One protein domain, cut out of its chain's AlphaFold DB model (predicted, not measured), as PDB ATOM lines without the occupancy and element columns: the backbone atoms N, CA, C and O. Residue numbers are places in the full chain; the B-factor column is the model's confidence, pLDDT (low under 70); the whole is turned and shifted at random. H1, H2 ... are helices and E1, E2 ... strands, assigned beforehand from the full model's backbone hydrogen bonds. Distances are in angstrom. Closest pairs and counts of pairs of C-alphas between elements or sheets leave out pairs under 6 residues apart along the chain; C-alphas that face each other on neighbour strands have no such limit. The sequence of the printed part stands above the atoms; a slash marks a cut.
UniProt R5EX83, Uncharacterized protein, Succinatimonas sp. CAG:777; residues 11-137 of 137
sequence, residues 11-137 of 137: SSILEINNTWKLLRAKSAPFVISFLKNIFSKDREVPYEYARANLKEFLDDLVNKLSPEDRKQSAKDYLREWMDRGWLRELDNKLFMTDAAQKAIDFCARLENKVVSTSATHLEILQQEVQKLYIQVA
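Overview. This is residues 11 to 137 of the 137 residues of an uncharacterized protein of Succinatimonas sp. CAG:777 (UniProt R5EX83). A compact body of crossed helices, with a small three-stranded sheet on one side, sends out one long arm: residues 108 to 137, the end of H6, a link and H7, stick out of it and make the length of the whole. In the body H5 packs on the sheet's strand E2, H4 runs away from the sheet, and H1 sits at an end beyond H2. The printed part has 127 residues with seven named helices and three named strands, in the order H1 H2 H3 E1 H4 H5 E2 E3 H6 H7; the sheet runs E1 E3 E2, antiparallel, and the class is mostly helix. The whole is extended, with a radius of gyration of the C-alphas of 21.5 A and spans of 72 by 35 by 33 A.

Along the chain. H1, residues 11 to 16, begins at C-alpha 11 (100.917, 165.768, 111.516). H2 is residues 18 to 24 and H3 residues 28 to 38, 15.4 A long. E1, residues 44 to 46, leads into H4, residues 47 to 61, 20.9 A. H5, residues 74 to 83, begins at C-alpha 74 (104.075, 143.475, 89.499) and is 14.3 A long. E2 is residues 87 to 90 and E3 residues 93 to 96, each 10.1 A. H6, residues 98 to 111, is 20.2 A long; H7, residues 118 to 135, is 26.2 A and ends at C-alpha 135 (51.036, 182.755, 105.276).

Arrangement. H1 and H2 only just touch, only at the corner, with 3 pairs of C-alphas within 8 A, the closest Leu 14 and Trp 20 at 6.2 A. H2 touches residues 99 to 103 of H6, closest C-alphas Thr 19 and Ala 99, 4.6 A, at a steep tilt of 39 degrees, the same way. H3 touches residues 100 to 104 of H6, closest C-alphas Ile 32 and Ile 104, 6.1 A, about perpendicular at 75 degrees. H3 also touches H4, closest C-alphas Ile 38 and Ala 50, 6.9 A. H4 touches H5, closest C-alphas Lys 55 and Ala 74, 5.2 A. E1 and E3 are antiparallel, with N 94 and O 45 at 2.8 A; in the hairpin E2 and E3, N 95 and O 88 are 2.8 A apart. E1, H4 H5 and E2 form a split strand-helix-strand unit, two strands running the same way with E3 between them, its crossover right-handed. H3 and H4 only graze the sheet; H5 stands up from it over E2. In the seven helices every O i to N i+4 pair is within hydrogen-bond range.

Size, cuts and confidence. The C-alphas of Lys 71 and Ala 137 are the two farthest apart, 74.0 A. The printed part has no cut; the link H4 to H5, 12 residues, is long. Mean pLDDT of the printed part is 84.9, with 31 residues under 70, among them 63 to 71 and 112 to 125.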
ATOM      1  N   SER A  11      99.591 166.283 111.872       94.44
ATOM      2  CA  SER A  11     100.917 165.768 111.516       94.44
ATOM      3  C   SER A  11     101.146 164.370 112.092       94.44
ATOM      4  O   SER A  11     101.563 163.472 111.369       94.44
ATOM      5  N   SER A  12     100.786 164.145 113.358       94.56
ATOM      6  CA  SER A  12     100.918 162.822 113.982       94.56
ATOM      7  C   SER A  12     100.017 161.779 113.315       94.56
ATOM      8  O   SER A  12     100.445 160.652 113.075       94.56
ATOM      9  N   ILE A  13      98.776 162.148 112.969       95.50
ATOM     10  CA  ILE A  13      97.847 161.256 112.257       95.50
ATOM     11  C   ILE A  13      98.412 160.878 110.884       95.50
ATOM     12  O   ILE A  13      98.356 159.710 110.510       95.50
ATOM     13  N   LEU A  14      98.970 161.833 110.144       92.56
ATOM     14  CA  LEU A  14      99.564 161.595 108.829       92.56
ATOM     15  C   LEU A  14     100.713 160.574 108.881       92.56
ATOM     16  O   LEU A  14     100.829 159.737 107.984       92.56
ATOM     17  N   GLU A  15     101.521 160.598 109.943       92.25
ATOM     18  CA  GLU A  15     102.643 159.670 110.126       92.25
ATOM     19  C   GLU A  15     102.211 158.224 110.396       92.25
ATOM     20  O   GLU A  15     102.931 157.296 110.033       92.25
ATOM     21  N   ILE A  16     101.029 157.993 110.969       93.62
ATOM     22  CA  ILE A  16     100.566 156.640 111.334       93.62
ATOM     23  C   ILE A  16      99.446 156.108 110.433       93.62
ATOM     24  O   ILE A  16      99.213 154.903 110.367       93.62
ATOM     25  N   ASN A  17      98.717 156.986 109.743       96.25
ATOM     26  CA  ASN A  17      97.499 156.614 109.038       96.25
ATOM     27  C   ASN A  17      97.776 156.215 107.579       96.25
ATOM     28  O   ASN A  17      97.976 157.059 106.703       96.25
ATOM     29  N   ASN A  18      97.704 154.912 107.300       97.06
ATOM     30  CA  ASN A  18      97.949 154.376 105.958       97.06
ATOM     31  C   ASN A  18      96.885 154.784 104.923       97.06
ATOM     32  O   ASN A  18      97.216 154.857 103.740       97.06
ATOM     33  N   THR A  19      95.652 155.115 105.336       97.44
ATOM     34  CA  THR A  19      94.623 155.669 104.436       97.44
ATOM     35  C   THR A  19      95.060 157.028 103.904       97.44
ATOM     36  O   THR A  19      95.042 157.252 102.696       97.44
ATOM     37  N   TRP A  20      95.508 157.930 104.782       96.62
ATOM     38  CA  TRP A  20      95.988 159.249 104.370       96.62
ATOM     39  C   TRP A  20      97.247 159.123 103.509       96.62
ATOM     40  O   TRP A  20      97.354 159.755 102.458       96.62
ATOM     41  N   LYS A  21      98.176 158.239 103.891       96.62
ATOM     42  CA  LYS A  21      99.371 157.968 103.079       96.62
ATOM     43  C   LYS A  21      99.025 157.446 101.680       96.62
ATOM     44  O   LYS A  21      99.667 157.883 100.730       96.62
ATOM     45  N   LEU A  22      98.020 156.572 101.547       96.38
ATOM     46  CA  LEU A  22      97.528 156.100 100.248       96.38
ATOM     47  C   LEU A  22      96.941 157.246  99.429       96.38
ATOM     48  O   LEU A  22      97.361 157.449  98.299       96.38
ATOM     49  N   LEU A  23      96.040 158.041 100.009       95.38
ATOM     50  CA  LEU A  23      95.407 159.169  99.315       95.38
ATOM     51  C   LEU A  23      96.412 160.239  98.854       95.38
ATOM     52  O   LEU A  23      96.166 160.919  97.862       95.38
ATOM     53  N   ARG A  24      97.548 160.388  99.548       95.25
ATOM     54  CA  ARG A  24      98.627 161.324  99.182       95.25
ATOM     55  C   ARG A  24      99.615 160.747  98.158       95.25
ATOM     56  O   ARG A  24     100.426 161.494  97.615       95.25
ATOM     57  N   ALA A  25      99.625 159.435  97.927       92.56
ATOM     58  CA  ALA A  25     100.601 158.814  97.039       92.56
ATOM     59  C   ALA A  25     100.407 159.286  95.587       92.56
ATOM     60  O   ALA A  25      99.289 159.329  95.086       92.56
ATOM     61  N   LYS A  26     101.501 159.572  94.868       87.88
ATOM     62  CA  LYS A  26     101.439 159.904  93.430       87.88
ATOM     63  C   LYS A  26     100.783 158.777  92.617       87.88
ATOM     64  O   LYS A  26     100.064 159.037  91.660       87.88
ATOM     65  N   SER A  27     100.997 157.532  93.039       88.25
ATOM     66  CA  SER A  27     100.404 156.332  92.451       88.25
ATOM     67  C   SER A  27      98.976 156.042  92.932       88.25
ATOM     68  O   SER A  27      98.413 155.031  92.523       88.25
ATOM     69  N   ALA A  28      98.348 156.897  93.754       92.19
ATOM     70  CA  ALA A  28      97.037 156.616  94.346       92.19
ATOM     71  C   ALA A  28      95.967 156.194  93.321       92.19
ATOM     72  O   ALA A  28      95.328 155.173  93.565       92.19
ATOM     73  N   PRO A  29      95.788 156.862  92.159       92.38
ATOM     74  CA  PRO A  29      94.790 156.431  91.175       92.38
ATOM     75  C   PRO A  29      95.045 155.018  90.640       92.38
ATOM     76  O   PRO A  29      94.106 154.245  90.460       92.38
ATOM     77  N   PHE A  30      96.312 154.656  90.432       91.75
ATOM     78  CA  PHE A  30      96.719 153.327  89.978       91.75
ATOM     79  C   PHE A  30      96.439 152.261  91.045       91.75
ATOM     80  O   PHE A  30      95.767 151.272  90.769       91.75
ATOM     81  N   VAL A  31      96.869 152.500  92.285       94.19
ATOM     82  CA  VAL A  31      96.659 151.556  93.391       94.19
ATOM     83  C   VAL A  31      95.168 151.376  93.678       94.19
ATOM     84  O   VAL A  31      94.674 150.255  93.738       94.19
ATOM     85  N   ILE A  32      94.426 152.476  93.817       95.50
ATOM     86  CA  ILE A  32      92.996 152.458  94.153       95.50
ATOM     87  C   ILE A  32      92.186 151.769  93.052       95.50
ATOM     88  O   ILE A  32      91.312 150.963  93.366       95.50
ATOM     89  N   SER A  33      92.473 152.050  91.775       94.69
ATOM     90  CA  SER A  33      91.769 151.401  90.662       94.69
ATOM     91  C   SER A  33      92.018 149.897  90.639       94.69
ATOM     92  O   SER A  33      91.056 149.136  90.553       94.69
ATOM     93  N   PHE A  34      93.266 149.454  90.799       96.00
ATOM     94  CA  PHE A  34      93.577 148.032  90.852       96.00
ATOM     95  C   PHE A  34      92.889 147.339  92.038       96.00
ATOM     96  O   PHE A  34      92.159 146.365  91.848       96.00
ATOM     97  N   LEU A  35      93.058 147.874  93.254       96.44
ATOM     98  CA  LEU A  35      92.505 147.282  94.475       96.44
ATOM     99  C   LEU A  35      90.972 147.218  94.448       96.44
ATOM    100  O   LEU A  35      90.399 146.182  94.778       96.44
ATOM    101  N   LYS A  36      90.301 148.286  93.994       95.81
ATOM    102  CA  LYS A  36      88.836 148.314  93.858       95.81
ATOM    103  C   LYS A  36      88.323 147.206  92.931       95.81
ATOM    104  O   LYS A  36      87.268 146.640  93.196       95.81
ATOM    105  N   ASN A  37      89.041 146.913  91.846       95.75
ATOM    106  CA  ASN A  37      88.610 145.914  90.869       95.75
ATOM    107  C   ASN A  37      88.913 144.485  91.328       95.75
ATOM    108  O   ASN A  37      88.022 143.633  91.287       95.75
ATOM    109  N   ILE A  38      90.135 144.221  91.804       96.31
ATOM    110  CA  ILE A  38      90.563 142.863  92.164       96.31
ATOM    111  C   ILE A  38      89.794 142.317  93.382       96.31
ATOM    112  O   ILE A  38      89.483 141.132  93.411       96.31
ATOM    113  N   PHE A  39      89.402 143.183  94.326       95.50
ATOM    114  CA  PHE A  39      88.611 142.839  95.521       95.50
ATOM    115  C   PHE A  39      87.106 143.143  95.379       95.50
ATOM    116  O   PHE A  39      86.387 143.251  96.369       95.50
ATOM    117  N   SER A  40      86.603 143.328  94.155       93.12
ATOM    118  CA  SER A  40      85.202 143.728  93.933       93.12
ATOM    119  C   SER A  40      84.175 142.680  94.380       93.12
ATOM    120  O   SER A  40      83.062 143.038  94.762       93.12
ATOM    121  N   LYS A  41      84.538 141.394  94.315       88.50
ATOM    122  CA  LYS A  41      83.664 140.261  94.657       88.50
ATOM    123  C   LYS A  41      84.027 139.626  95.992       88.50
ATOM    124  O   LYS A  41      83.141 139.296  96.772       88.50
ATOM    125  N   ASP A  42      85.324 139.507  96.253       89.50
ATOM    126  CA  ASP A  42      85.871 138.790  97.397       89.50
ATOM    127  C   ASP A  42      86.801 139.697  98.203       89.50
ATOM    128  O   ASP A  42      87.499 140.550  97.656       89.50
ATOM    129  N   ARG A  43      86.831 139.498  99.526       84.25
ATOM    130  CA  ARG A  43      87.733 140.233 100.436       84.25
ATOM    131  C   ARG A  43      89.168 139.704 100.428       84.25
ATOM    132  O   ARG A  43      90.065 140.360 100.958       84.25
ATOM    133  N   GLU A  44      89.365 138.533  99.839       93.00
ATOM    134  CA  GLU A  44      90.647 137.865  99.688       93.00
ATOM    135  C   GLU A  44      90.792 137.340  98.261       93.00
ATOM    136  O   GLU A  44      89.816 136.918  97.646       93.00
ATOM    137  N   VAL A  45      92.013 137.350  97.735       96.44
ATOM    138  CA  VAL A  45      92.315 136.815  96.404       96.44
ATOM    139  C   VAL A  45      93.625 136.032  96.437       96.44
ATOM    140  O   VAL A  45      94.532 136.413  97.178       96.44
ATOM    141  N   PRO A  46      93.787 134.959  95.645       97.75
ATOM    142  CA  PRO A  46      95.072 134.273  95.544       97.75
ATOM    143  C   PRO A  46      96.183 135.236  95.100       97.75
ATOM    144  O   PRO A  46      95.998 136.010  94.156       97.75
ATOM    145  N   TYR A  47      97.350 135.168  95.742       97.00
ATOM    146  CA  TYR A  47      98.478 136.063  95.460       97.00
ATOM    147  C   TYR A  47      98.886 136.015  93.981       97.00
ATOM    148  O   TYR A  47      99.032 137.048  93.326       97.00
ATOM    149  N   GLU A  48      99.005 134.809  93.423       96.94
ATOM    150  CA  GLU A  48      99.389 134.611  92.021       96.94
ATOM    151  C   GLU A  48      98.358 135.192  91.044       96.94
ATOM    152  O   GLU A  48      98.737 135.758  90.018       96.94
ATOM    153  N   TYR A  49      97.068 135.120  91.390       96.56
ATOM    154  CA  TYR A  49      95.990 135.709  90.598       96.56
ATOM    155  C   TYR A  49      96.090 137.238  90.583       96.56
ATOM    156  O   TYR A  49      96.058 137.852  89.515       96.56
ATOM    157  N   ALA A  50      96.290 137.860  91.748       96.75
ATOM    158  CA  ALA A  50      96.497 139.302  91.840       96.75
ATOM    159  C   ALA A  50      97.764 139.747  91.095       96.75
ATOM    160  O   ALA A  50      97.735 140.742  90.375       96.75
ATOM    161  N   ARG A  51      98.868 138.998  91.213       96.69
ATOM    162  CA  ARG A  51     100.126 139.302  90.518       96.69
ATOM    163  C   ARG A  51      99.968 139.260  88.998       96.69
ATOM    164  O   ARG A  51     100.513 140.128  88.320       96.69
ATOM    165  N   ALA A  52      99.252 138.267  88.470       96.19
ATOM    166  CA  ALA A  52      98.984 138.151  87.038       96.19
ATOM    167  C   ALA A  52      98.132 139.326  86.526       96.19
ATOM    168  O   ALA A  52      98.556 140.016  85.603       96.19
ATOM    169  N   ASN A  53      97.015 139.627  87.198       96.56
ATOM    170  CA  ASN A  53      96.151 140.759  86.845       96.56
ATOM    171  C   ASN A  53      96.885 142.103  86.941       96.56
ATOM    172  O   ASN A  53      96.674 142.989  86.119       96.56
ATOM    173  N   LEU A  54      97.759 142.277  87.937       95.06
ATOM    174  CA  LEU A  54      98.539 143.505  88.065       95.06
ATOM    175  C   LEU A  54      99.539 143.659  86.922       95.06
ATOM    176  O   LEU A  54      99.758 144.770  86.451       95.06
ATOM    177  N   LYS A  55     100.144 142.557  86.472       93.25
ATOM    178  CA  LYS A  55     101.038 142.576  85.316       93.25
ATOM    179  C   LYS A  55     100.287 143.004  84.054       93.25
ATOM    180  O   LYS A  55     100.746 143.916  83.383       93.25
ATOM    181  N   GLU A  56      99.129 142.406  83.785       92.62
ATOM    182  CA  GLU A  56      98.281 142.789  82.647       92.62
ATOM    183  C   GLU A  56      97.860 144.263  82.732       92.62
ATOM    184  O   GLU A  56      98.000 145.012  81.770       92.62
ATOM    185  N   PHE A  57      97.454 144.721  83.919       92.69
ATOM    186  CA  PHE A  57      97.075 146.117  84.128       92.69
ATOM    187  C   PHE A  57      98.244 147.096  83.928       92.69
ATOM    188  O   PHE A  57      98.051 148.203  83.421       92.69
ATOM    189  N   LEU A  58      99.463 146.707  84.314       89.75
ATOM    190  CA  LEU A  58     100.672 147.483  84.039       89.75
ATOM    191  C   LEU A  58     100.954 147.554  82.539       89.75
ATOM    192  O   LEU A  58     101.236 148.648  82.053       89.75
ATOM    193  N   ASP A  59     100.838 146.429  81.828       87.56
ATOM    194  CA  ASP A  59     101.045 146.338  80.380       87.56
ATOM    195  C   ASP A  59     100.065 147.261  79.621       87.56
ATOM    196  O   ASP A  59     100.486 148.039  78.761       87.56
ATOM    197  N   ASP A  60      98.790 147.298  80.023       87.38
ATOM    198  CA  ASP A  60      97.775 148.215  79.473       87.38
ATOM    199  C   ASP A  60      98.103 149.697  79.723       87.38
ATOM    200  O   ASP A  60      97.791 150.589  78.920       87.38
ATOM    201  N   LEU A  61      98.747 149.985  80.855       82.44
ATOM    202  CA  LEU A  61      99.126 151.331  81.260       82.44
ATOM    203  C   LEU A  61     100.506 151.763  80.747       82.44
ATOM    204  O   LEU A  61     100.854 152.930  80.931       82.44
ATOM    205  N   VAL A  62     101.274 150.909  80.058       74.06
ATOM    206  CA  VAL A  62     102.626 151.229  79.542       74.06
ATOM    207  C   VAL A  62     102.649 152.518  78.709       74.06
ATOM    208  O   VAL A  62     103.607 153.293  78.793       74.06
ATOM    209  N   ASN A  63     101.574 152.786  77.963       69.06
ATOM    210  CA  ASN A  63     101.420 153.993  77.140       69.06
ATOM    211  C   ASN A  63     101.045 155.256  77.942       69.06
ATOM    212  O   ASN A  63     101.130 156.361  77.414       69.06
ATOM    213  N   LYS A  64     100.618 155.109  79.202       69.75
ATOM    214  CA  LYS A  64     100.168 156.191  80.099       69.75
ATOM    215  C   LYS A  64     101.107 156.424  81.293       69.75
ATOM    216  O   LYS A  64     101.028 157.475  81.922       69.75
ATOM    217  N   LEU A  65     101.967 155.459  81.618       66.69
ATOM    218  CA  LEU A  65     102.896 155.502  82.751       66.69
ATOM    219  C   LEU A  65     104.197 156.242  82.418       66.69
ATOM    220  O   LEU A  65     104.675 156.235  81.279       66.69
ATOM    221  N   SER A  66     104.805 156.847  83.443       65.50
ATOM    222  CA  SER A  66     106.117 157.484  83.294       65.50
ATOM    223  C   SER A  66     107.203 156.414  83.086       65.50
ATOM    224  O   SER A  66     107.065 155.297  83.584       65.50
ATOM    225  N   PRO A  67     108.324 156.726  82.407       64.81
ATOM    226  CA  PRO A  67     109.419 155.775  82.186       64.81
ATOM    227  C   PRO A  67     109.987 155.132  83.457       64.81
ATOM    228  O   PRO A  67     110.516 154.025  83.396       64.81
ATOM    229  N   GLU A  68     109.894 155.830  84.588       66.06
ATOM    230  CA  GLU A  68     110.344 155.361  85.900       66.06
ATOM    231  C   GLU A  68     109.411 154.286  86.473       66.06
ATOM    232  O   GLU A  68     109.886 153.252  86.938       66.06
ATOM    233  N   ASP A  69     108.097 154.471  86.323       62.94
ATOM    234  CA  ASP A  69     107.067 153.536  86.798       62.94
ATOM    235  C   ASP A  69     107.068 152.217  85.997       62.94
ATOM    236  O   ASP A  69     106.634 151.176  86.491       62.94
ATOM    237  N   ARG A  70     107.612 152.237  84.769       62.75
ATOM    238  CA  ARG A  70     107.757 151.063  83.885       62.75
ATOM    239  C   ARG A  70     108.854 150.080  84.310       62.75
ATOM    240  O   ARG A  70     108.952 149.004  83.730       62.75
ATOM    241  N   LYS A  71     109.716 150.442  85.268       65.88
ATOM    242  CA  LYS A  71     110.853 149.600  85.691       65.88
ATOM    243  C   LYS A  71     110.507 148.599  86.794       65.88
ATOM    244  O   LYS A  71     111.283 147.676  87.019       65.88
ATOM    245  N   GLN A  72     109.393 148.790  87.495       81.06
ATOM    246  CA  GLN A  72     109.002 147.938  88.618       81.06
ATOM    247  C   GLN A  72     108.168 146.746  88.138       81.06
ATOM    248  O   GLN A  72     107.257 146.899  87.324       81.06
ATOM    249  N   SER A  73     108.459 145.547  88.650       89.56
ATOM    250  CA  SER A  73     107.642 144.367  88.355       89.56
ATOM    251  C   SER A  73     106.351 144.369  89.183       89.56
ATOM    252  O   SER A  73     106.295 144.948  90.267       89.56
ATOM    253  N   ALA A  74     105.316 143.649  88.732       92.12
ATOM    254  CA  ALA A  74     104.075 143.475  89.499       92.12
ATOM    255  C   ALA A  74     104.328 142.937  90.923       92.12
ATOM    256  O   ALA A  74     103.661 143.330  91.878       92.12
ATOM    257  N   LYS A  75     105.333 142.067  91.087       94.62
ATOM    258  CA  LYS A  75     105.747 141.554  92.398       94.62
ATOM    259  C   LYS A  75     106.293 142.667  93.299       94.62
ATOM    260  O   LYS A  75     105.989 142.674  94.489       94.62
ATOM    261  N   ASP A  76     107.078 143.585  92.742       94.31
ATOM    262  CA  ASP A  76     107.665 144.693  93.499       94.31
ATOM    263  C   ASP A  76     106.584 145.673  93.957       94.31
ATOM    264  O   ASP A  76     106.589 146.076  95.116       94.31
ATOM    265  N   TYR A  77     105.600 145.963  93.100       94.00
ATOM    266  CA  TYR A  77     104.437 146.771  93.474       94.00
ATOM    267  C   TYR A  77     103.623 146.137  94.605       94.00
ATOM    268  O   TYR A  77     103.312 146.810  95.585       94.00
ATOM    269  N   LEU A  78     103.298 144.842  94.507       95.69
ATOM    270  CA  LEU A  78     102.560 144.154  95.572       95.69
ATOM    271  C   LEU A  78     103.335 144.174  96.890       95.69
ATOM    272  O   LEU A  78     102.747 144.449  97.935       95.69
ATOM    273  N   ARG A  79     104.653 143.939  96.845       95.94
ATOM    274  CA  ARG A  79     105.520 144.049  98.024       95.94
ATOM    275  C   ARG A  79     105.488 145.452  98.611       95.94
ATOM    276  O   ARG A  79     105.239 145.598  99.799       95.94
ATOM    277  N   GLU A  80     105.655 146.476  97.782       95.25
ATOM    278  CA  GLU A  80     105.607 147.866  98.223       95.25
ATOM    279  C   GLU A  80     104.264 148.204  98.892       95.25
ATOM    280  O   GLU A  80     104.221 148.889  99.913       95.25
ATOM    281  N   TRP A  81     103.150 147.709  98.357       96.38
ATOM    282  CA  TRP A  81     101.827 147.943  98.939       96.38
ATOM    283  C   TRP A  81     101.616 147.193 100.256       96.38
ATOM    284  O   TRP A  81     100.898 147.691 101.126       96.38
ATOM    285  N   MET A  82     102.240 146.027 100.429       96.50
ATOM    286  CA  MET A  82     102.273 145.318 101.710       96.50
ATOM    287  C   MET A  82     103.125 146.064 102.739       96.50
ATOM    288  O   MET A  82     102.659 146.295 103.853       96.50
ATOM    289  N   ASP A  83     104.309 146.539 102.348       96.25
ATOM    290  CA  ASP A  83     105.208 147.314 103.213       96.25
ATOM    291  C   ASP A  83     104.561 148.636 103.663       96.25
ATOM    292  O   ASP A  83     104.696 149.064 104.810       96.25
ATOM    293  N   ARG A  84     103.782 149.271 102.778       95.50
ATOM    294  CA  ARG A  84     102.986 150.473 103.084       95.50
ATOM    295  C   ARG A  84     101.700 150.176 103.868       95.50
ATOM    296  O   ARG A  84     100.982 151.107 104.239       95.50
ATOM    297  N   GLY A  85     101.397 148.903 104.125       95.94
ATOM    298  CA  GLY A  85     100.248 148.456 104.908       95.94
ATOM    299  C   GLY A  85      98.899 148.680 104.225       95.94
ATOM    300  O   GLY A  85      97.914 148.950 104.914       95.94
ATOM    301  N   TRP A  86      98.854 148.617 102.893       96.69
ATOM    302  CA  TRP A  86      97.621 148.659 102.094       96.69
ATOM    303  C   TRP A  86      97.082 147.257 101.808       96.69
ATOM    304  O   TRP A  86      95.865 147.058 101.768       96.69
ATOM    305  N   LEU A  87      97.986 146.288 101.688       97.00
ATOM    306  CA  LEU A  87      97.695 144.867 101.547       97.00
ATOM    307  C   LEU A  87      98.284 144.071 102.711       97.00
ATOM    308  O   LEU A  87      99.223 144.511 103.374       97.00
ATOM    309  N   ARG A  88      97.740 142.878 102.934       96.75
ATOM    310  CA  ARG A  88      98.322 141.861 103.811       96.75
ATOM    311  C   ARG A  88      98.306 140.518 103.101       96.75
ATOM    312  O   ARG A  88      97.293 140.161 102.513       96.75
ATOM    313  N   GLU A  89      99.399 139.780 103.190       96.12
ATOM    314  CA  GLU A  89      99.475 138.403 102.705       96.12
ATOM    315  C   GLU A  89      99.339 137.419 103.871       96.12
ATOM    316  O   GLU A  89      99.941 137.617 104.928       96.12
ATOM    317  N   LEU A  90      98.533 136.377 103.678       95.62
ATOM    318  CA  LEU A  90      98.403 135.235 104.580       95.62
ATOM    319  C   LEU A  90      98.019 134.002 103.753       95.62
ATOM    320  O   LEU A  90      97.121 134.086 102.920       95.62
ATOM    321  N   ASP A  91      98.698 132.873 103.961       94.06
ATOM    322  CA  ASP A  91      98.415 131.594 103.287       94.06
ATOM    323  C   ASP A  91      98.303 131.697 101.749       94.06
ATOM    324  O   ASP A  91      97.371 131.179 101.133       94.06
ATOM    325  N   ASN A  92      99.254 132.396 101.112       94.50
ATOM    326  CA  ASN A  92      99.271 132.690  99.667       94.50
ATOM    327  C   ASN A  92      98.020 133.425  99.151       94.50
ATOM    328  O   ASN A  92      97.721 133.401  97.950       94.50
ATOM    329  N   LYS A  93      97.288 134.101 100.034       96.56
ATOM    330  CA  LYS A  93      96.177 134.987  99.697       96.56
ATOM    331  C   LYS A  93      96.500 136.409 100.115       96.56
ATOM    332  O   LYS A  93      97.099 136.657 101.159       96.56
ATOM    333  N   LEU A  94      96.077 137.351  99.287       96.81
ATOM    334  CA  LEU A  94      96.114 138.768  99.585       96.81
ATOM    335  C   LEU A  94      94.775 139.206 100.147       96.81
ATOM    336  O   LEU A  94      93.725 138.867  99.613       96.81
ATOM    337  N   PHE A  95      94.852 140.020 101.187       96.75
ATOM    338  CA  PHE A  95      93.737 140.654 101.861       96.75
ATOM    339  C   PHE A  95      93.876 142.161 101.722       96.75
ATOM    340  O   PHE A  95      94.951 142.731 101.954       96.75
ATOM    341  N   MET A  96      92.770 142.818 101.387       95.25
ATOM    342  CA  MET A  96      92.714 144.268 101.426       95.25
ATOM    343  C   MET A  96      92.609 144.743 102.875       95.25
ATOM    344  O   MET A  96      91.778 144.268 103.646       95.25
ATOM    345  N   THR A  97      93.463 145.688 103.260       96.31
ATOM    346  CA  THR A  97      93.406 146.270 104.606       96.31
ATOM    347  C   THR A  97      92.267 147.283 104.722       96.31
ATOM    348  O   THR A  97      91.898 147.944 103.748       96.31
ATOM    349  N   ASP A  98      91.789 147.516 105.947       95.19
ATOM    350  CA  ASP A  98      90.827 148.591 106.236       95.19
ATOM    351  C   ASP A  98      91.333 149.967 105.789       95.19
ATOM    352  O   ASP A  98      90.547 150.854 105.457       95.19
ATOM    353  N   ALA A  99      92.654 150.169 105.795       95.25
ATOM    354  CA  ALA A  99      93.255 151.423 105.373       95.25
ATOM    355  C   ALA A  99      93.018 151.690 103.879       95.25
ATOM    356  O   ALA A  99      92.653 152.812 103.515       95.25
ATOM    357  N   ALA A 100      93.188 150.660 103.045       96.00
ATOM    358  CA  ALA A 100      92.919 150.719 101.613       96.00
ATOM    359  C   ALA A 100      91.415 150.830 101.319       96.00
ATOM    360  O   ALA A 100      91.021 151.690 100.532       96.00
ATOM    361  N   GLN A 101      90.571 150.059 102.019       95.62
ATOM    362  CA  GLN A 101      89.112 150.152 101.879       95.62
ATOM    363  C   GLN A 101      88.607 151.574 102.171       95.62
ATOM    364  O   GLN A 101      87.883 152.150 101.364       95.62
ATOM    365  N   LYS A 102      89.060 152.197 103.268       96.25
ATOM    366  CA  LYS A 102      88.686 153.583 103.605       96.25
ATOM    367  C   LYS A 102      89.094 154.590 102.528       96.25
ATOM    368  O   LYS A 102      88.380 155.569 102.322       96.25
ATOM    369  N   ALA A 103      90.228 154.382 101.856       96.31
ATOM    370  CA  ALA A 103      90.666 155.259 100.770       96.31
ATOM    371  C   ALA A 103      89.757 155.115  99.541       96.31
ATOM    372  O   ALA A 103      89.333 156.122  98.976       96.31
ATOM    373  N   ILE A 104      89.409 153.876  99.174       95.00
ATOM    374  CA  ILE A 104      88.464 153.582  98.087       95.00
ATOM    375  C   ILE A 104      87.101 154.224  98.382       95.00
ATOM    376  O   ILE A 104      86.563 154.936  97.533       95.00
ATOM    377  N   ASP A 105      86.576 154.042  99.596       94.06
ATOM    378  CA  ASP A 105      85.291 154.608 100.017       94.06
ATOM    379  C   ASP A 105      85.310 156.140 100.008       94.06
ATOM    380  O   ASP A 105      84.335 156.779  99.609       94.06
ATOM    381  N   PHE A 106      86.421 156.752 100.430       94.12
ATOM    382  CA  PHE A 106      86.600 158.200 100.359       94.12
ATOM    383  C   PHE A 106      86.537 158.696  98.910       94.12
ATOM    384  O   PHE A 106      85.775 159.617  98.620       94.12
ATOM    385  N   CYS A 107      87.260 158.056  97.987       93.06
ATOM    386  CA  CYS A 107      87.214 158.402  96.565       93.06
ATOM    387  C   CYS A 107      85.811 158.216  95.964       93.06
ATOM    388  O   CYS A 107      85.344 159.092  95.240       93.06
ATOM    389  N   ALA A 108      85.099 157.140  96.315       89.69
ATOM    390  CA  ALA A 108      83.717 156.927  95.878       89.69
ATOM    391  C   ALA A 108      82.765 158.025  96.391       89.69
ATOM    392  O   ALA A 108      81.813 158.408  95.712       89.69
ATOM    393  N   ARG A 109      83.017 158.581  97.581       88.94
ATOM    394  CA  ARG A 109      82.241 159.717  98.106       88.94
ATOM    395  C   ARG A 109      82.517 161.024  97.365       88.94
ATOM    396  O   ARG A 109      81.609 161.845  97.299       88.94
ATOM    397  N   LEU A 110      83.716 161.218  96.809       87.00
ATOM    398  CA  LEU A 110      84.015 162.391  95.976       87.00
ATOM    399  C   LEU A 110      83.192 162.377  94.684       87.00
ATOM    400  O   LEU A 110      82.644 163.404  94.296       87.00
ATOM    401  N   GLU A 111      83.053 161.203  94.066       73.44
ATOM    402  CA  GLU A 111      82.235 161.002  92.863       73.44
ATOM    403  C   GLU A 111      80.748 161.282  93.133       73.44
ATOM    404  O   GLU A 111      80.080 161.952  92.351       73.44
ATOM    405  N   ASN A 112      80.244 160.854  94.293       64.75
ATOM    406  CA  ASN A 112      78.834 160.995  94.659       64.75
ATOM    407  C   ASN A 112      78.455 162.368  95.253       64.75
ATOM    408  O   ASN A 112      77.295 162.564  95.621       64.75
ATOM    409  N   LYS A 113      79.392 163.319  95.410       55.47
ATOM    410  CA  LYS A 113      79.120 164.552  96.174       55.47
ATOM    411  C   LYS A 113      79.849 165.814  95.706       55.47
ATOM    412  O   LYS A 113      80.288 166.616  96.525       55.47
ATOM    413  N   VAL A 114      79.837 166.088  94.402       48.91
ATOM    414  CA  VAL A 114      79.895 167.482  93.911       48.91
ATOM    415  C   VAL A 114      78.469 167.983  93.654       48.91
ATOM    416  O   VAL A 114      78.075 168.321  92.547       48.91
ATOM    417  N   VAL A 115      77.668 168.005  94.720       50.12
ATOM    418  CA  VAL A 115      76.405 168.752  94.804       50.12
ATOM    419  C   VAL A 115      76.461 169.523  96.122       50.12
ATOM    420  O   VAL A 115      75.868 169.114  97.113       50.12
ATOM    421  N   SER A 116      77.270 170.584  96.201       48.78
ATOM    422  CA  SER A 116      77.377 171.376  97.442       48.78
ATOM    423  C   SER A 116      77.367 172.893  97.253       48.78
ATOM    424  O   SER A 116      77.775 173.618  98.157       48.78
ATOM    425  N   THR A 117      76.844 173.390  96.131       42.38
ATOM    426  CA  THR A 117      76.545 174.831  96.002       42.38
ATOM    427  C   THR A 117      75.124 175.094  95.500       42.38
ATOM    428  O   THR A 117      74.491 176.039  95.953       42.38
ATOM    429  N   SER A 118      74.557 174.228  94.651       47.34
ATOM    430  CA  SER A 118      73.192 174.414  94.121       47.34
ATOM    431  C   SER A 118      72.079 173.811  94.991       47.34
ATOM    432  O   SER A 118      70.958 174.312  94.959       47.34
ATOM    433  N   ALA A 119      72.361 172.770  95.785       47.75
ATOM    434  CA  ALA A 119      71.336 172.109  96.605       47.75
ATOM    435  C   ALA A 119      70.893 172.963  97.798       47.75
ATOM    436  O   ALA A 119      69.697 173.116  98.011       47.75
ATOM    437  N   THR A 120      71.828 173.614  98.497       55.56
ATOM    438  CA  THR A 120      71.493 174.478  99.638       55.56
ATOM    439  C   THR A 120      70.610 175.649  99.210       55.56
ATOM    440  O   THR A 120      69.685 176.015  99.921       55.56
ATOM    441  N   HIS A 121      70.845 176.216  98.022       56.34
ATOM    442  CA  HIS A 121      70.048 177.341  97.533       56.34
ATOM    443  C   HIS A 121      68.634 176.912  97.112       56.34
ATOM    444  O   HIS A 121      67.678 177.630  97.384       56.34
ATOM    445  N   LEU A 122      68.479 175.734  96.495       65.88
ATOM    446  CA  LEU A 122      67.164 175.179  96.156       65.88
ATOM    447  C   LEU A 122      66.381 174.736  97.396       65.88
ATOM    448  O   LEU A 122      65.187 174.997  97.457       65.88
ATOM    449  N   GLU A 123      67.029 174.130  98.391       65.25
ATOM    450  CA  GLU A 123      66.379 173.778  99.661       65.25
ATOM    451  C   GLU A 123      65.942 175.024 100.436       65.25
ATOM    452  O   GLU A 123      64.818 175.068 100.933       65.25
ATOM    453  N   ILE A 124      66.779 176.068 100.484       68.31
ATOM    454  CA  ILE A 124      66.411 177.353 101.096       68.31
ATOM    455  C   ILE A 124      65.242 177.995 100.336       68.31
ATOM    456  O   ILE A 124      64.270 178.415 100.962       68.31
ATOM    457  N   LEU A 125      65.283 178.019  98.998       67.25
ATOM    458  CA  LEU A 125      64.192 178.567  98.185       67.25
ATOM    459  C   LEU A 125      62.891 177.777  98.351       67.25
ATOM    460  O   LEU A 125      61.823 178.371  98.459       67.25
ATOM    461  N   GLN A 126      62.955 176.448  98.411       73.44
ATOM    462  CA  GLN A 126      61.776 175.611  98.636       73.44
ATOM    463  C   GLN A 126      61.174 175.839 100.027       73.44
ATOM    464  O   GLN A 126      59.952 175.903 100.158       73.44
ATOM    465  N   GLN A 127      62.011 176.017 101.050       69.44
ATOM    466  CA  GLN A 127      61.550 176.347 102.398       69.44
ATOM    467  C   GLN A 127      60.920 177.741 102.478       69.44
ATOM    468  O   GLN A 127      59.906 177.905 103.157       69.44
ATOM    469  N   GLU A 128      61.472 178.746 101.794       73.81
ATOM    470  CA  GLU A 128      60.859 180.080 101.744       73.81
ATOM    471  C   GLU A 128      59.532 180.081 100.987       73.81
ATOM    472  O   GLU A 128      58.548 180.633 101.479       73.81
ATOM    473  N   VAL A 129      59.463 179.398  99.843       75.75
ATOM    474  CA  VAL A 129      58.216 179.249  99.084       75.75
ATOM    475  C   VAL A 129      57.147 178.554  99.933       75.75
ATOM    476  O   VAL A 129      56.018 179.037  99.997       75.75
ATOM    477  N   GLN A 130      57.480 177.475 100.653       68.19
ATOM    478  CA  GLN A 130      56.529 176.826 101.565       68.19
ATOM    479  C   GLN A 130      56.046 177.754 102.684       68.19
ATOM    480  O   GLN A 130      54.855 177.765 102.992       68.19
ATOM    481  N   LYS A 131      56.938 178.557 103.276       69.75
ATOM    482  CA  LYS A 131      56.550 179.537 104.302       69.75
ATOM    483  C   LYS A 131      55.591 180.593 103.752       69.75
ATOM    484  O   LYS A 131      54.641 180.945 104.443       69.75
ATOM    485  N   LEU A 132      55.801 181.046 102.516       72.19
ATOM    486  CA  LEU A 132      54.909 181.996 101.845       72.19
ATOM    487  C   LEU A 132      53.527 181.387 101.564       72.19
ATOM    488  O   LEU A 132      52.522 182.051 101.797       72.19
ATOM    489  N   TYR A 133      53.448 180.119 101.146       65.69
ATOM    490  CA  TYR A 133      52.160 179.437 100.947       65.69
ATOM    491  C   TYR A 133      51.347 179.288 102.239       65.69
ATOM    492  O   TYR A 133      50.124 179.379 102.198       65.69
ATOM    493  N   ILE A 134      52.007 179.087 103.382       68.12
ATOM    494  CA  ILE A 134      51.332 178.943 104.682       68.12
ATOM    495  C   ILE A 134      50.828 180.295 105.216       68.12
ATOM    496  O   ILE A 134      49.868 180.324 105.973       68.12
ATOM    497  N   GLN A 135      51.443 181.415 104.827       55.81
ATOM    498  CA  GLN A 135      51.036 182.755 105.276       55.81
ATOM    499  C   GLN A 135      49.880 183.370 104.471       55.81
ATOM    500  O   GLN A 135      49.328 184.384 104.894       55.81
ATOM    501  N   VAL A 136      49.536 182.797 103.315       56.69
ATOM    502  CA  VAL A 136      48.471 183.295 102.422       56.69
ATOM    503  C   VAL A 136      47.192 182.434 102.508       56.69
ATOM    504  O   VAL A 136      46.196 182.754 101.862       56.69
ATOM    505  N   ALA A 137      47.196 181.372 103.321       52.12
ATOM    506  CA  ALA A 137      46.026 180.550 103.654       52.12
ATOM    507  C   ALA A 137      45.482 180.908 105.045       52.12
ATOM    508  O   ALA A 137      44.241 180.885 105.202       52.12
TER     509      ALA A 137